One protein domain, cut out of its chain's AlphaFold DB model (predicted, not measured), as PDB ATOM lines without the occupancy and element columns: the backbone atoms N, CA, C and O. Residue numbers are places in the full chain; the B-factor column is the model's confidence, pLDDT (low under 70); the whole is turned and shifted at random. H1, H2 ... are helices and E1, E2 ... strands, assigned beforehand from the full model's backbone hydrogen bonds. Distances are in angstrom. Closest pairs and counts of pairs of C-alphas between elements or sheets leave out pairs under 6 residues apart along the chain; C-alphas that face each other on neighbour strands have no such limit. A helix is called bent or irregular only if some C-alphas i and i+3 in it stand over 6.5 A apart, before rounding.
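AT A GLANCE: This is residues 135 to 140 and 281 to 353 of the 360 residues of a protein of Anoxybacillus flavithermus (strain DSM 21510 / WK1) (UniProt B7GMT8). A long, bent two-strand ribbon, the hairpin E3 and E4, runs most of the model's length; E1 and E5 pair along one side of E4, E2 pairs with E1, and helix H1 sits beside the strands. The printed part has 79 residues, ordered E1 E2 H1 E3 E4 E5: mixed class, one branched antiparallel sheet. It is only just loose, close to compact, radius of gyration of the C-alphas 14.1 A, spanning 41 by 24 by 20 A.

IN THESE COORDINATES: Find E3, residues 309 to 320, 28.3 A, from (200.182, 163.354, 181.888); E4, 327 to 338, 29.7 A; E5, 341 to 344; E1, 135 to 140; E2, 284 to 288; H1, 291 to 300, ending at (206.919, 151.402, 178.387).

HOW THE PARTS SIT: E3, E4 and E5 form a meander, successive antiparallel neighbours: see N 315 and O 333, 3.0 A; N 336 and O 343, 2.8 A. E1 pairs with E4 at N 139 and O 330, 3.1 A, and with E2 at N 136 and O 286, 3.0 A. H1, every O i to N i+4 pair within hydrogen-bond range, is on the sheet, height 7.8 A; its closest C-alpha to E4 is Val 294, 7.9 A from that of Trp 334.

THE WHOLE: Across the cut, residues 141 to 280, C-alphas 140 and 281 are 8.0 A apart. Of the links printed whole, none is long. Residues 282 and 348 to 353 have pLDDT under 70.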
ATOM      1  N   VAL A 135     213.781 157.455 200.281       94.88
ATOM      2  CA  VAL A 135     213.305 156.569 201.345       94.88
ATOM      3  C   VAL A 135     212.216 157.289 202.121       94.88
ATOM      4  O   VAL A 135     212.481 158.314 202.747       94.88
ATOM      5  N   LEU A 136     211.000 156.749 202.078       94.50
ATOM      6  CA  LEU A 136     209.871 157.202 202.887       94.50
ATOM      7  C   LEU A 136     209.461 156.078 203.830       94.50
ATOM      8  O   LEU A 136     209.530 154.901 203.491       94.50
ATOM      9  N   ASN A 137     209.004 156.434 205.022       93.94
ATOM     10  CA  ASN A 137     208.507 155.443 205.964       93.94
ATOM     11  C   ASN A 137     207.063 155.077 205.625       93.94
ATOM     12  O   ASN A 137     206.231 155.973 205.477       93.94
ATOM     13  N   ARG A 138     206.769 153.776 205.554       94.44
ATOM     14  CA  ARG A 138     205.414 153.241 205.700       94.44
ATOM     15  C   ARG A 138     204.931 153.574 207.102       94.44
ATOM     16  O   ARG A 138     205.617 153.263 208.078       94.44
ATOM     17  N   LEU A 139     203.771 154.214 207.169       93.00
ATOM     18  CA  LEU A 139     203.175 154.682 208.413       93.00
ATOM     19  C   LEU A 139     201.947 153.838 208.718       93.00
ATOM     20  O   LEU A 139     201.266 153.366 207.811       93.00
ATOM     21  N   GLN A 140     201.648 153.677 209.994       93.62
ATOM     22  CA  GLN A 140     200.428 153.031 210.446       93.62
ATOM     23  C   GLN A 140     199.772 153.940 211.477       93.62
ATOM     24  O   GLN A 140     200.465 154.533 212.300       93.62
ATOM     25  N   ARG A 281     204.192 152.922 216.393       70.06
ATOM     26  CA  ARG A 281     205.655 152.979 216.529       70.06
ATOM     27  C   ARG A 281     206.381 152.185 215.444       70.06
ATOM     28  O   ARG A 281     207.606 152.253 215.354       70.06
ATOM     29  N   VAL A 282     205.647 151.416 214.644       69.62
ATOM     30  CA  VAL A 282     206.196 150.619 213.549       69.62
ATOM     31  C   VAL A 282     206.381 151.511 212.325       69.62
ATOM     32  O   VAL A 282     205.433 151.843 211.623       69.62
ATOM     33  N   SER A 283     207.634 151.874 212.065       75.81
ATOM     34  CA  SER A 283     208.048 152.607 210.873       75.81
ATOM     35  C   SER A 283     208.909 151.693 210.012       75.81
ATOM     36  O   SER A 283     210.019 151.334 210.409       75.81
ATOM     37  N   LEU A 284     208.405 151.312 208.839       88.69
ATOM     38  CA  LEU A 284     209.150 150.490 207.884       88.69
ATOM     39  C   LEU A 284     209.650 151.377 206.738       88.69
ATOM     40  O   LEU A 284     208.820 151.925 206.013       88.69
ATOM     41  N   PRO A 285     210.970 151.550 206.552       93.38
ATOM     42  CA  PRO A 285     211.491 152.351 205.452       93.38
ATOM     43  C   PRO A 285     211.232 151.651 204.111       93.38
ATOM     44  O   PRO A 285     211.583 150.485 203.928       93.38
ATOM     45  N   ILE A 286     210.646 152.381 203.167       95.00
ATOM     46  CA  ILE A 286     210.382 151.959 201.792       95.00
ATOM     47  C   ILE A 286     211.211 152.834 200.856       95.00
ATOM     48  O   ILE A 286     211.091 154.059 200.856       95.00
ATOM     49  N   THR A 287     212.053 152.194 200.048       95.88
ATOM     50  CA  THR A 287     212.818 152.869 198.999       95.88
ATOM     51  C   THR A 287     211.973 152.958 197.736       95.88
ATOM     52  O   THR A 287     211.680 151.939 197.115       95.88
ATOM     53  N   LEU A 288     211.612 154.175 197.349       96.50
ATOM     54  CA  LEU A 288     210.959 154.495 196.088       96.50
ATOM     55  C   LEU A 288     211.994 154.649 194.978       96.50
ATOM     56  O   LEU A 288     213.065 155.226 195.188       96.50
ATOM     57  N   SER A 289     211.644 154.176 193.786       96.75
ATOM     58  CA  SER A 289     212.433 154.369 192.572       96.75
ATOM     59  C   SER A 289     212.691 155.848 192.281       96.75
ATOM     60  O   SER A 289     211.897 156.724 192.633       96.75
ATOM     61  N   SER A 290     213.806 156.112 191.609       97.00
ATOM     62  CA  SER A 290     214.152 157.438 191.099       97.00
ATOM     63  C   SER A 290     213.188 157.898 190.002       97.00
ATOM     64  O   SER A 290     212.570 157.089 189.309       97.00
ATOM     65  N   GLY A 291     213.129 159.208 189.769       96.88
ATOM     66  CA  GLY A 291     212.360 159.790 188.672       96.88
ATOM     67  C   GLY A 291     212.758 159.247 187.297       96.88
ATOM     68  O   GLY A 291     211.891 159.062 186.450       96.88
ATOM     69  N   TYR A 292     214.037 158.914 187.080       96.12
ATOM     70  CA  TYR A 292     214.492 158.289 185.831       96.12
ATOM     71  C   TYR A 292     213.802 156.945 185.580       96.12
ATOM     72  O   TYR A 292     213.320 156.697 184.477       96.12
ATOM     73  N   GLU A 293     213.731 156.098 186.606       96.56
ATOM     74  CA  GLU A 293     213.096 154.779 186.524       96.56
ATOM     75  C   GLU A 293     211.580 154.899 186.346       96.56
ATOM     76  O   GLU A 293     210.997 154.150 185.568       96.56
ATOM     77  N   VAL A 294     210.941 155.864 187.016       96.38
ATOM     78  CA  VAL A 294     209.500 156.130 186.873       96.38
ATOM     79  C   VAL A 294     209.156 156.591 185.460       96.38
ATOM     80  O   VAL A 294     208.203 156.096 184.864       96.38
ATOM     81  N   ILE A 295     209.944 157.501 184.890       95.25
ATOM     82  CA  ILE A 295     209.733 157.979 183.518       95.25
ATOM     83  C   ILE A 295     209.942 156.848 182.512       95.25
ATOM     84  O   ILE A 295     209.151 156.705 181.582       95.25
ATOM     85  N   ASP A 296     210.989 156.039 182.685       94.00
ATOM     86  CA  ASP A 296     211.233 154.868 181.839       94.00
ATOM     87  C   ASP A 296     210.079 153.855 181.938       94.00
ATOM     88  O   ASP A 296     209.638 153.315 180.923       94.00
ATOM     89  N   GLN A 297     209.524 153.657 183.137       93.44
ATOM     90  CA  GLN A 297     208.354 152.809 183.347       93.44
ATOM     91  C   GLN A 297     207.117 153.347 182.623       93.44
ATOM     92  O   GLN A 297     206.469 152.599 181.892       93.44
ATOM     93  N   LEU A 298     206.812 154.640 182.767       92.56
ATOM     94  CA  LEU A 298     205.687 155.274 182.074       92.56
ATOM     95  C   LEU A 298     205.838 155.172 180.550       92.56
ATOM     96  O   LEU A 298     204.867 154.880 179.861       92.56
ATOM     97  N   LYS A 299     207.059 155.328 180.018       90.50
ATOM     98  CA  LYS A 299     207.351 155.217 178.573       90.50
ATOM     99  C   LYS A 299     207.141 153.825 177.990       90.50
ATOM    100  O   LYS A 299     206.941 153.687 176.785       90.50
ATOM    101  N   LYS A 300     207.181 152.784 178.819       90.56
ATOM    102  CA  LYS A 300     206.919 151.402 178.387       90.56
ATOM    103  C   LYS A 300     205.428 151.074 178.331       90.56
ATOM    104  O   LYS A 300     205.054 150.090 177.688       90.56
ATOM    105  N   GLN A 301     204.576 151.862 178.985       86.94
ATOM    106  CA  GLN A 301     203.139 151.610 179.043       86.94
ATOM    107  C   GLN A 301     202.456 152.080 177.754       86.94
ATOM    108  O   GLN A 301     202.280 153.267 177.511       86.94
ATOM    109  N   LYS A 302     202.037 151.124 176.912       82.75
ATOM    110  CA  LYS A 302     201.440 151.398 175.586       82.75
ATOM    111  C   LYS A 302     200.122 152.181 175.629       82.75
ATOM    112  O   LYS A 302     199.703 152.713 174.608       82.75
ATOM    113  N   ASN A 303     199.441 152.182 176.769       83.81
ATOM    114  CA  ASN A 303     198.150 152.828 176.991       83.81
ATOM    115  C   ASN A 303     198.267 154.239 177.591       83.81
ATOM    116  O   ASN A 303     197.237 154.867 177.826       83.81
ATOM    117  N   ILE A 304     199.485 154.729 177.847       85.69
ATOM    118  CA  ILE A 304     199.722 156.090 178.327       85.69
ATOM    119  C   ILE A 304     200.266 156.928 177.178       85.69
ATOM    120  O   ILE A 304     201.314 156.630 176.612       85.69
ATOM    121  N   GLN A 305     199.549 157.999 176.855       89.06
ATOM    122  CA  GLN A 305     200.056 159.048 175.978       89.06
ATOM    123  C   GLN A 305     200.677 160.131 176.851       89.06
ATOM    124  O   GLN A 305     200.010 160.717 177.700       89.06
ATOM    125  N   HIS A 306     201.972 160.363 176.683       86.19
ATOM    126  CA  HIS A 306     202.745 161.212 177.587       86.19
ATOM    127  C   HIS A 306     202.226 162.643 177.659       86.19
ATOM    128  O   HIS A 306     202.295 163.259 178.714       86.19
ATOM    129  N   GLU A 307     201.652 163.136 176.566       87.06
ATOM    130  CA  GLU A 307     201.114 164.486 176.442       87.06
ATOM    131  C   GLU A 307     199.869 164.716 177.320       87.06
ATOM    132  O   GLU A 307     199.508 165.863 177.567       87.06
ATOM    133  N   PHE A 308     199.231 163.642 177.804       90.25
ATOM    134  CA  PHE A 308     198.071 163.677 178.707       90.25
ATOM    135  C   PHE A 308     198.428 163.414 180.176       90.25
ATOM    136  O   PHE A 308     197.540 163.225 181.010       90.25
ATOM    137  N   ILE A 309     199.724 163.370 180.501       93.19
ATOM    138  CA  ILE A 309     200.182 163.354 181.888       93.19
ATOM    139  C   ILE A 309     200.118 164.782 182.424       93.19
ATOM    140  O   ILE A 309     200.838 165.677 181.974       93.19
ATOM    141  N   ASP A 310     199.272 164.976 183.425       92.62
ATOM    142  CA  ASP A 310     199.071 166.277 184.036       92.62
ATOM    143  C   ASP A 310     200.092 166.554 185.139       92.62
ATOM    144  O   ASP A 310     200.596 167.673 185.218       92.62
ATOM    145  N   ASP A 311     200.415 165.542 185.947       94.56
ATOM    146  CA  ASP A 311     201.380 165.627 187.043       94.56
ATOM    147  C   ASP A 311     201.904 164.234 187.444       94.56
ATOM    148  O   ASP A 311     201.272 163.209 187.175       94.56
ATOM    149  N   ILE A 312     203.066 164.182 188.097       96.31
ATOM    150  CA  ILE A 312     203.640 162.967 188.683       96.31
ATOM    151  C   ILE A 312     204.174 163.312 190.067       96.31
ATOM    152  O   ILE A 312     205.049 164.162 190.211       96.31
ATOM    153  N   SER A 313     203.705 162.597 191.086       95.88
ATOM    154  CA  SER A 313     204.052 162.899 192.469       95.88
ATOM    155  C   SER A 313     204.265 161.644 193.306       95.88
ATOM    156  O   SER A 313     203.741 160.566 193.016       95.88
ATOM    157  N   ILE A 314     205.056 161.795 194.362       97.38
ATOM    158  CA  ILE A 314     205.169 160.805 195.429       97.38
ATOM    159  C   ILE A 314     204.062 161.096 196.434       97.38
ATOM    160  O   ILE A 314     203.895 162.235 196.866       97.38
ATOM    161  N   GLY A 315     203.355 160.059 196.858       97.56
ATOM    162  CA  GLY A 315     202.394 160.165 197.942       97.56
ATOM    163  C   GLY A 315     202.234 158.870 198.704       97.56
ATOM    164  O   GLY A 315     203.006 157.926 198.544       97.56
ATOM    165  N   TYR A 316     201.211 158.843 199.538       97.69
ATOM    166  CA  TYR A 316     200.834 157.684 200.320       97.69
ATOM    167  C   TYR A 316     199.549 157.075 199.781       97.69
ATOM    168  O   TYR A 316     198.562 157.779 199.610       97.69
ATOM    169  N   GLU A 317     199.522 155.765 199.583       97.50
ATOM    170  CA  GLU A 317     198.272 155.027 199.465       97.50
ATOM    171  C   GLU A 317     197.703 154.774 200.859       97.50
ATOM    172  O   GLU A 317     198.378 154.176 201.697       97.50
ATOM    173  N   LEU A 318     196.470 155.205 201.113       96.38
ATOM    174  CA  LEU A 318     195.743 154.832 202.321       96.38
ATOM    175  C   LEU A 318     195.061 153.486 202.105       96.38
ATOM    176  O   LEU A 318     194.100 153.375 201.336       96.38
ATOM    177  N   VAL A 319     195.536 152.487 202.842       93.62
ATOM    178  CA  VAL A 319     195.040 151.111 202.838       93.62
ATOM    179  C   VAL A 319     194.485 150.786 204.221       93.62
ATOM    180  O   VAL A 319     195.121 151.066 205.236       93.62
ATOM    181  N   ARG A 320     193.290 150.196 204.288       91.12
ATOM    182  CA  ARG A 320     192.747 149.677 205.551       91.12
ATOM    183  C   ARG A 320     193.410 148.348 205.884       91.12
ATOM    184  O   ARG A 320     193.595 147.517 204.996       91.12
ATOM    185  N   ASP A 321     193.732 148.144 207.152       88.62
ATOM    186  CA  ASP A 321     194.186 146.843 207.627       88.62
ATOM    187  C   ASP A 321     193.025 145.835 207.551       88.62
ATOM    188  O   ASP A 321     191.901 146.128 207.965       88.62
ATOM    189  N   SER A 322     193.279 144.665 206.960       83.69
ATOM    190  CA  SER A 322     192.257 143.641 206.713       83.69
ATOM    191  C   SER A 322     191.835 142.883 207.969       83.69
ATOM    192  O   SER A 322     190.754 142.302 207.987       83.69
ATOM    193  N   GLU A 323     192.681 142.852 208.999       86.38
ATOM    194  CA  GLU A 323     192.416 142.146 210.258       86.38
ATOM    195  C   GLU A 323     191.951 143.107 211.358       86.38
ATOM    196  O   GLU A 323     191.226 142.714 212.272       86.38
ATOM    197  N   ARG A 324     192.374 144.374 211.283       87.25
ATOM    198  CA  ARG A 324     192.156 145.393 212.315       87.25
ATOM    199  C   ARG A 324     191.397 146.578 211.724       87.25
ATOM    200  O   ARG A 324     191.987 147.518 211.203       87.25
ATOM    201  N   GLU A 325     190.070 146.555 211.842       84.25
ATOM    202  CA  GLU A 325     189.180 147.505 211.151       84.25
ATOM    203  C   GLU A 325     189.435 148.989 211.450       84.25
ATOM    204  O   GLU A 325     189.106 149.834 210.610       84.25
ATOM    205  N   ASN A 326     189.995 149.296 212.626       88.06
ATOM    206  CA  ASN A 326     190.322 150.641 213.098       88.06
ATOM    207  C   ASN A 326     191.765 151.064 212.783       88.06
ATOM    208  O   ASN A 326     192.230 152.072 213.309       88.06
ATOM    209  N   ILE A 327     192.492 150.305 211.963       92.00
ATOM    210  CA  ILE A 327     193.863 150.621 211.576       92.00
ATOM    211  C   ILE A 327     193.929 150.912 210.083       92.00
ATOM    212  O   ILE A 327     193.359 150.205 209.249       92.00
ATOM    213  N   VAL A 328     194.671 151.964 209.755       93.44
ATOM    214  CA  VAL A 328     195.051 152.295 208.384       93.44
ATOM    215  C   VAL A 328     196.557 152.343 208.256       93.44
ATOM    216  O   VAL A 328     197.292 152.691 209.183       93.44
ATOM    217  N   VAL A 329     197.010 151.989 207.069       94.38
ATOM    218  CA  VAL A 329     198.396 152.014 206.651       94.38
ATOM    219  C   VAL A 329     198.518 153.038 205.538       94.38
ATOM    220  O   VAL A 329     197.699 153.073 204.623       94.38
ATOM    221  N   LEU A 330     199.558 153.860 205.620       95.75
ATOM    222  CA  LEU A 330     199.970 154.762 204.560       95.75
ATOM    223  C   LEU A 330     201.218 154.186 203.890       95.75
ATOM    224  O   LEU A 330     202.303 154.166 204.483       95.75
ATOM    225  N   GLU A 331     201.064 153.711 202.656       95.62
ATOM    226  CA  GLU A 331     202.138 153.084 201.880       95.62
ATOM    227  C   GLU A 331     202.727 154.066 200.860       95.62
ATOM    228  O   GLU A 331     202.002 154.520 199.973       95.62
ATOM    229  N   PRO A 332     204.021 154.431 200.955       97.12
ATOM    230  CA  PRO A 332     204.658 155.303 199.975       97.12
ATOM    231  C   PRO A 332     204.556 154.717 198.571       97.12
ATOM    232  O   PRO A 332     204.849 153.539 198.362       97.12
ATOM    233  N   SER A 333     204.165 155.524 197.593       96.94
ATOM    234  CA  SER A 333     204.029 155.103 196.201       96.94
ATOM    235  C   SER A 333     204.116 156.285 195.241       96.94
ATOM    236  O   SER A 333     203.904 157.442 195.610       96.94
ATOM    237  N   TRP A 334     204.432 155.975 193.989       97.56
ATOM    238  CA  TRP A 334     204.386 156.929 192.891       97.56
ATOM    239  C   TRP A 334     202.979 157.012 192.306       97.56
ATOM    240  O   TRP A 334     202.311 155.992 192.133       97.56
ATOM    241  N   TYR A 335     202.548 158.221 191.965       96.81
ATOM    242  CA  TYR A 335     201.253 158.500 191.367       96.81
ATOM    243  C   TYR A 335     201.405 159.377 190.126       96.81
ATOM    244  O   TYR A 335     202.241 160.275 190.085       96.81
ATOM    245  N   CYS A 336     200.575 159.112 189.122       95.62
ATOM    246  CA  CYS A 336     200.456 159.874 187.885       95.62
ATOM    247  C   CYS A 336     199.039 160.442 187.799       95.62
ATOM    248  O   CYS A 336     198.071 159.682 187.886       95.62
ATOM    249  N   LEU A 337     198.906 161.756 187.643       94.12
ATOM    250  CA  LEU A 337     197.649 162.393 187.281       94.12
ATOM    251  C   LEU A 337     197.503 162.287 185.767       94.12
ATOM    252  O   LEU A 337     198.276 162.880 185.019       94.12
ATOM    253  N   TYR A 338     196.540 161.490 185.324       91.88
ATOM    254  CA  TYR A 338     196.303 161.238 183.912       91.88
ATOM    255  C   TYR A 338     194.833 161.470 183.601       91.88
ATOM    256  O   TYR A 338     193.971 160.773 184.152       91.88
ATOM    257  N   ASN A 339     194.549 162.434 182.722       85.12
ATOM    258  CA  ASN A 339     193.188 162.816 182.344       85.12
ATOM    259  C   ASN A 339     192.318 163.131 183.581       85.12
ATOM    260  O   ASN A 339     191.237 162.565 183.769       85.12
ATOM    261  N   GLY A 340     192.858 163.948 184.493       83.69
ATOM    262  CA  GLY A 340     192.172 164.378 185.717       83.69
ATOM    263  C   GLY A 340     192.008 163.317 186.816       83.69
ATOM    264  O   GLY A 340     191.395 163.602 187.842       83.69
ATOM    265  N   THR A 341     192.546 162.101 186.650       88.06
ATOM    266  CA  THR A 341     192.502 161.050 187.685       88.06
ATOM    267  C   THR A 341     193.897 160.620 188.118       88.06
ATOM    268  O   THR A 341     194.723 160.221 187.297       88.06
ATOM    269  N   TRP A 342     194.147 160.642 189.425       93.00
ATOM    270  CA  TRP A 342     195.376 160.116 190.012       93.00
ATOM    271  C   TRP A 342     195.387 158.587 189.999       93.00
ATOM    272  O   TRP A 342     194.470 157.938 190.501       93.00
ATOM    273  N   ARG A 343     196.446 158.003 189.438       92.81
ATOM    274  CA  ARG A 343     196.648 156.556 189.316       92.81
ATOM    275  C   ARG A 343     197.995 156.164 189.901       92.81
ATOM    276  O   ARG A 343     199.001 156.813 189.626       92.81
ATOM    277  N   LYS A 344     198.016 155.086 190.682       94.62
ATOM    278  CA  LYS A 344     199.253 154.513 191.220       94.62
ATOM    279  C   LYS A 344     200.109 153.975 190.073       94.62
ATOM    280  O   LYS A 344     199.613 153.243 189.217       94.62
ATOM    281  N   ILE A 345     201.389 154.326 190.062       93.69
ATOM    282  CA  ILE A 345     202.365 153.781 189.121       93.69
ATOM    283  C   ILE A 345     202.896 152.479 189.713       93.69
ATOM    284  O   ILE A 345     203.563 152.483 190.746       93.69
ATOM    285  N   VAL A 346     202.593 151.363 189.053       88.38
ATOM    286  CA  VAL A 346     203.119 150.048 189.428       88.38
ATOM    287  C   VAL A 346     204.482 149.855 188.768       88.38
ATOM    288  O   VAL A 346     204.599 149.867 187.535       88.38
ATOM    289  N   MET A 347     205.522 149.690 189.584       85.00
ATOM    290  CA  MET A 347     206.872 149.424 189.093       85.00
ATOM    291  C   MET A 347     207.031 147.928 188.808       85.00
ATOM    292  O   MET A 347     206.579 147.085 189.573       85.00
ATOM    293  N   THR A 348     207.730 147.557 187.734       68.94
ATOM    294  CA  THR A 348     207.952 146.140 187.367       68.94
ATOM    295  C   THR A 348     208.734 145.347 188.429       68.94
ATOM    296  O   THR A 348     208.693 144.120 188.472       68.94
ATOM    297  N   THR A 349     209.454 146.023 189.327       59.16
ATOM    298  CA  THR A 349     210.080 145.390 190.497       59.16
ATOM    299  C   THR A 349     209.073 144.973 191.569       59.16
ATOM    300  O   THR A 349     209.361 144.037 192.317       59.16
ATOM    301  N   ASP A 350     207.905 145.618 191.619       55.00
ATOM    302  CA  ASP A 350     206.839 145.340 192.587       55.00
ATOM    303  C   ASP A 350     206.021 144.108 192.180       55.00
ATOM    304  O   ASP A 350     205.549 143.379 193.042       55.00
ATOM    305  N   GLU A 351     205.982 143.757 190.889       45.88
ATOM    306  CA  GLU A 351     205.386 142.496 190.405       45.88
ATOM    307  C   GLU A 351     206.064 141.243 190.996       45.88
ATOM    308  O   GLU A 351     205.487 140.157 191.003       45.88
ATOM    309  N   ARG A 352     207.290 141.371 191.529       40.28
ATOM    310  CA  ARG A 352     208.001 140.278 192.218       40.28
ATOM    311  C   ARG A 352     207.678 140.181 193.714       40.28
ATOM    312  O   ARG A 352     208.145 139.247 194.364       40.28
ATOM    313  N   ARG A 353     206.910 141.122 194.267       38.38
ATOM    314  CA  ARG A 353     206.441 141.157 195.659       38.38
ATOM    315  C   ARG A 353     204.908 141.197 195.625       38.38
ATOM    316  O   ARG A 353     204.325 142.269 195.643       38.38
TER     317      ARG A 353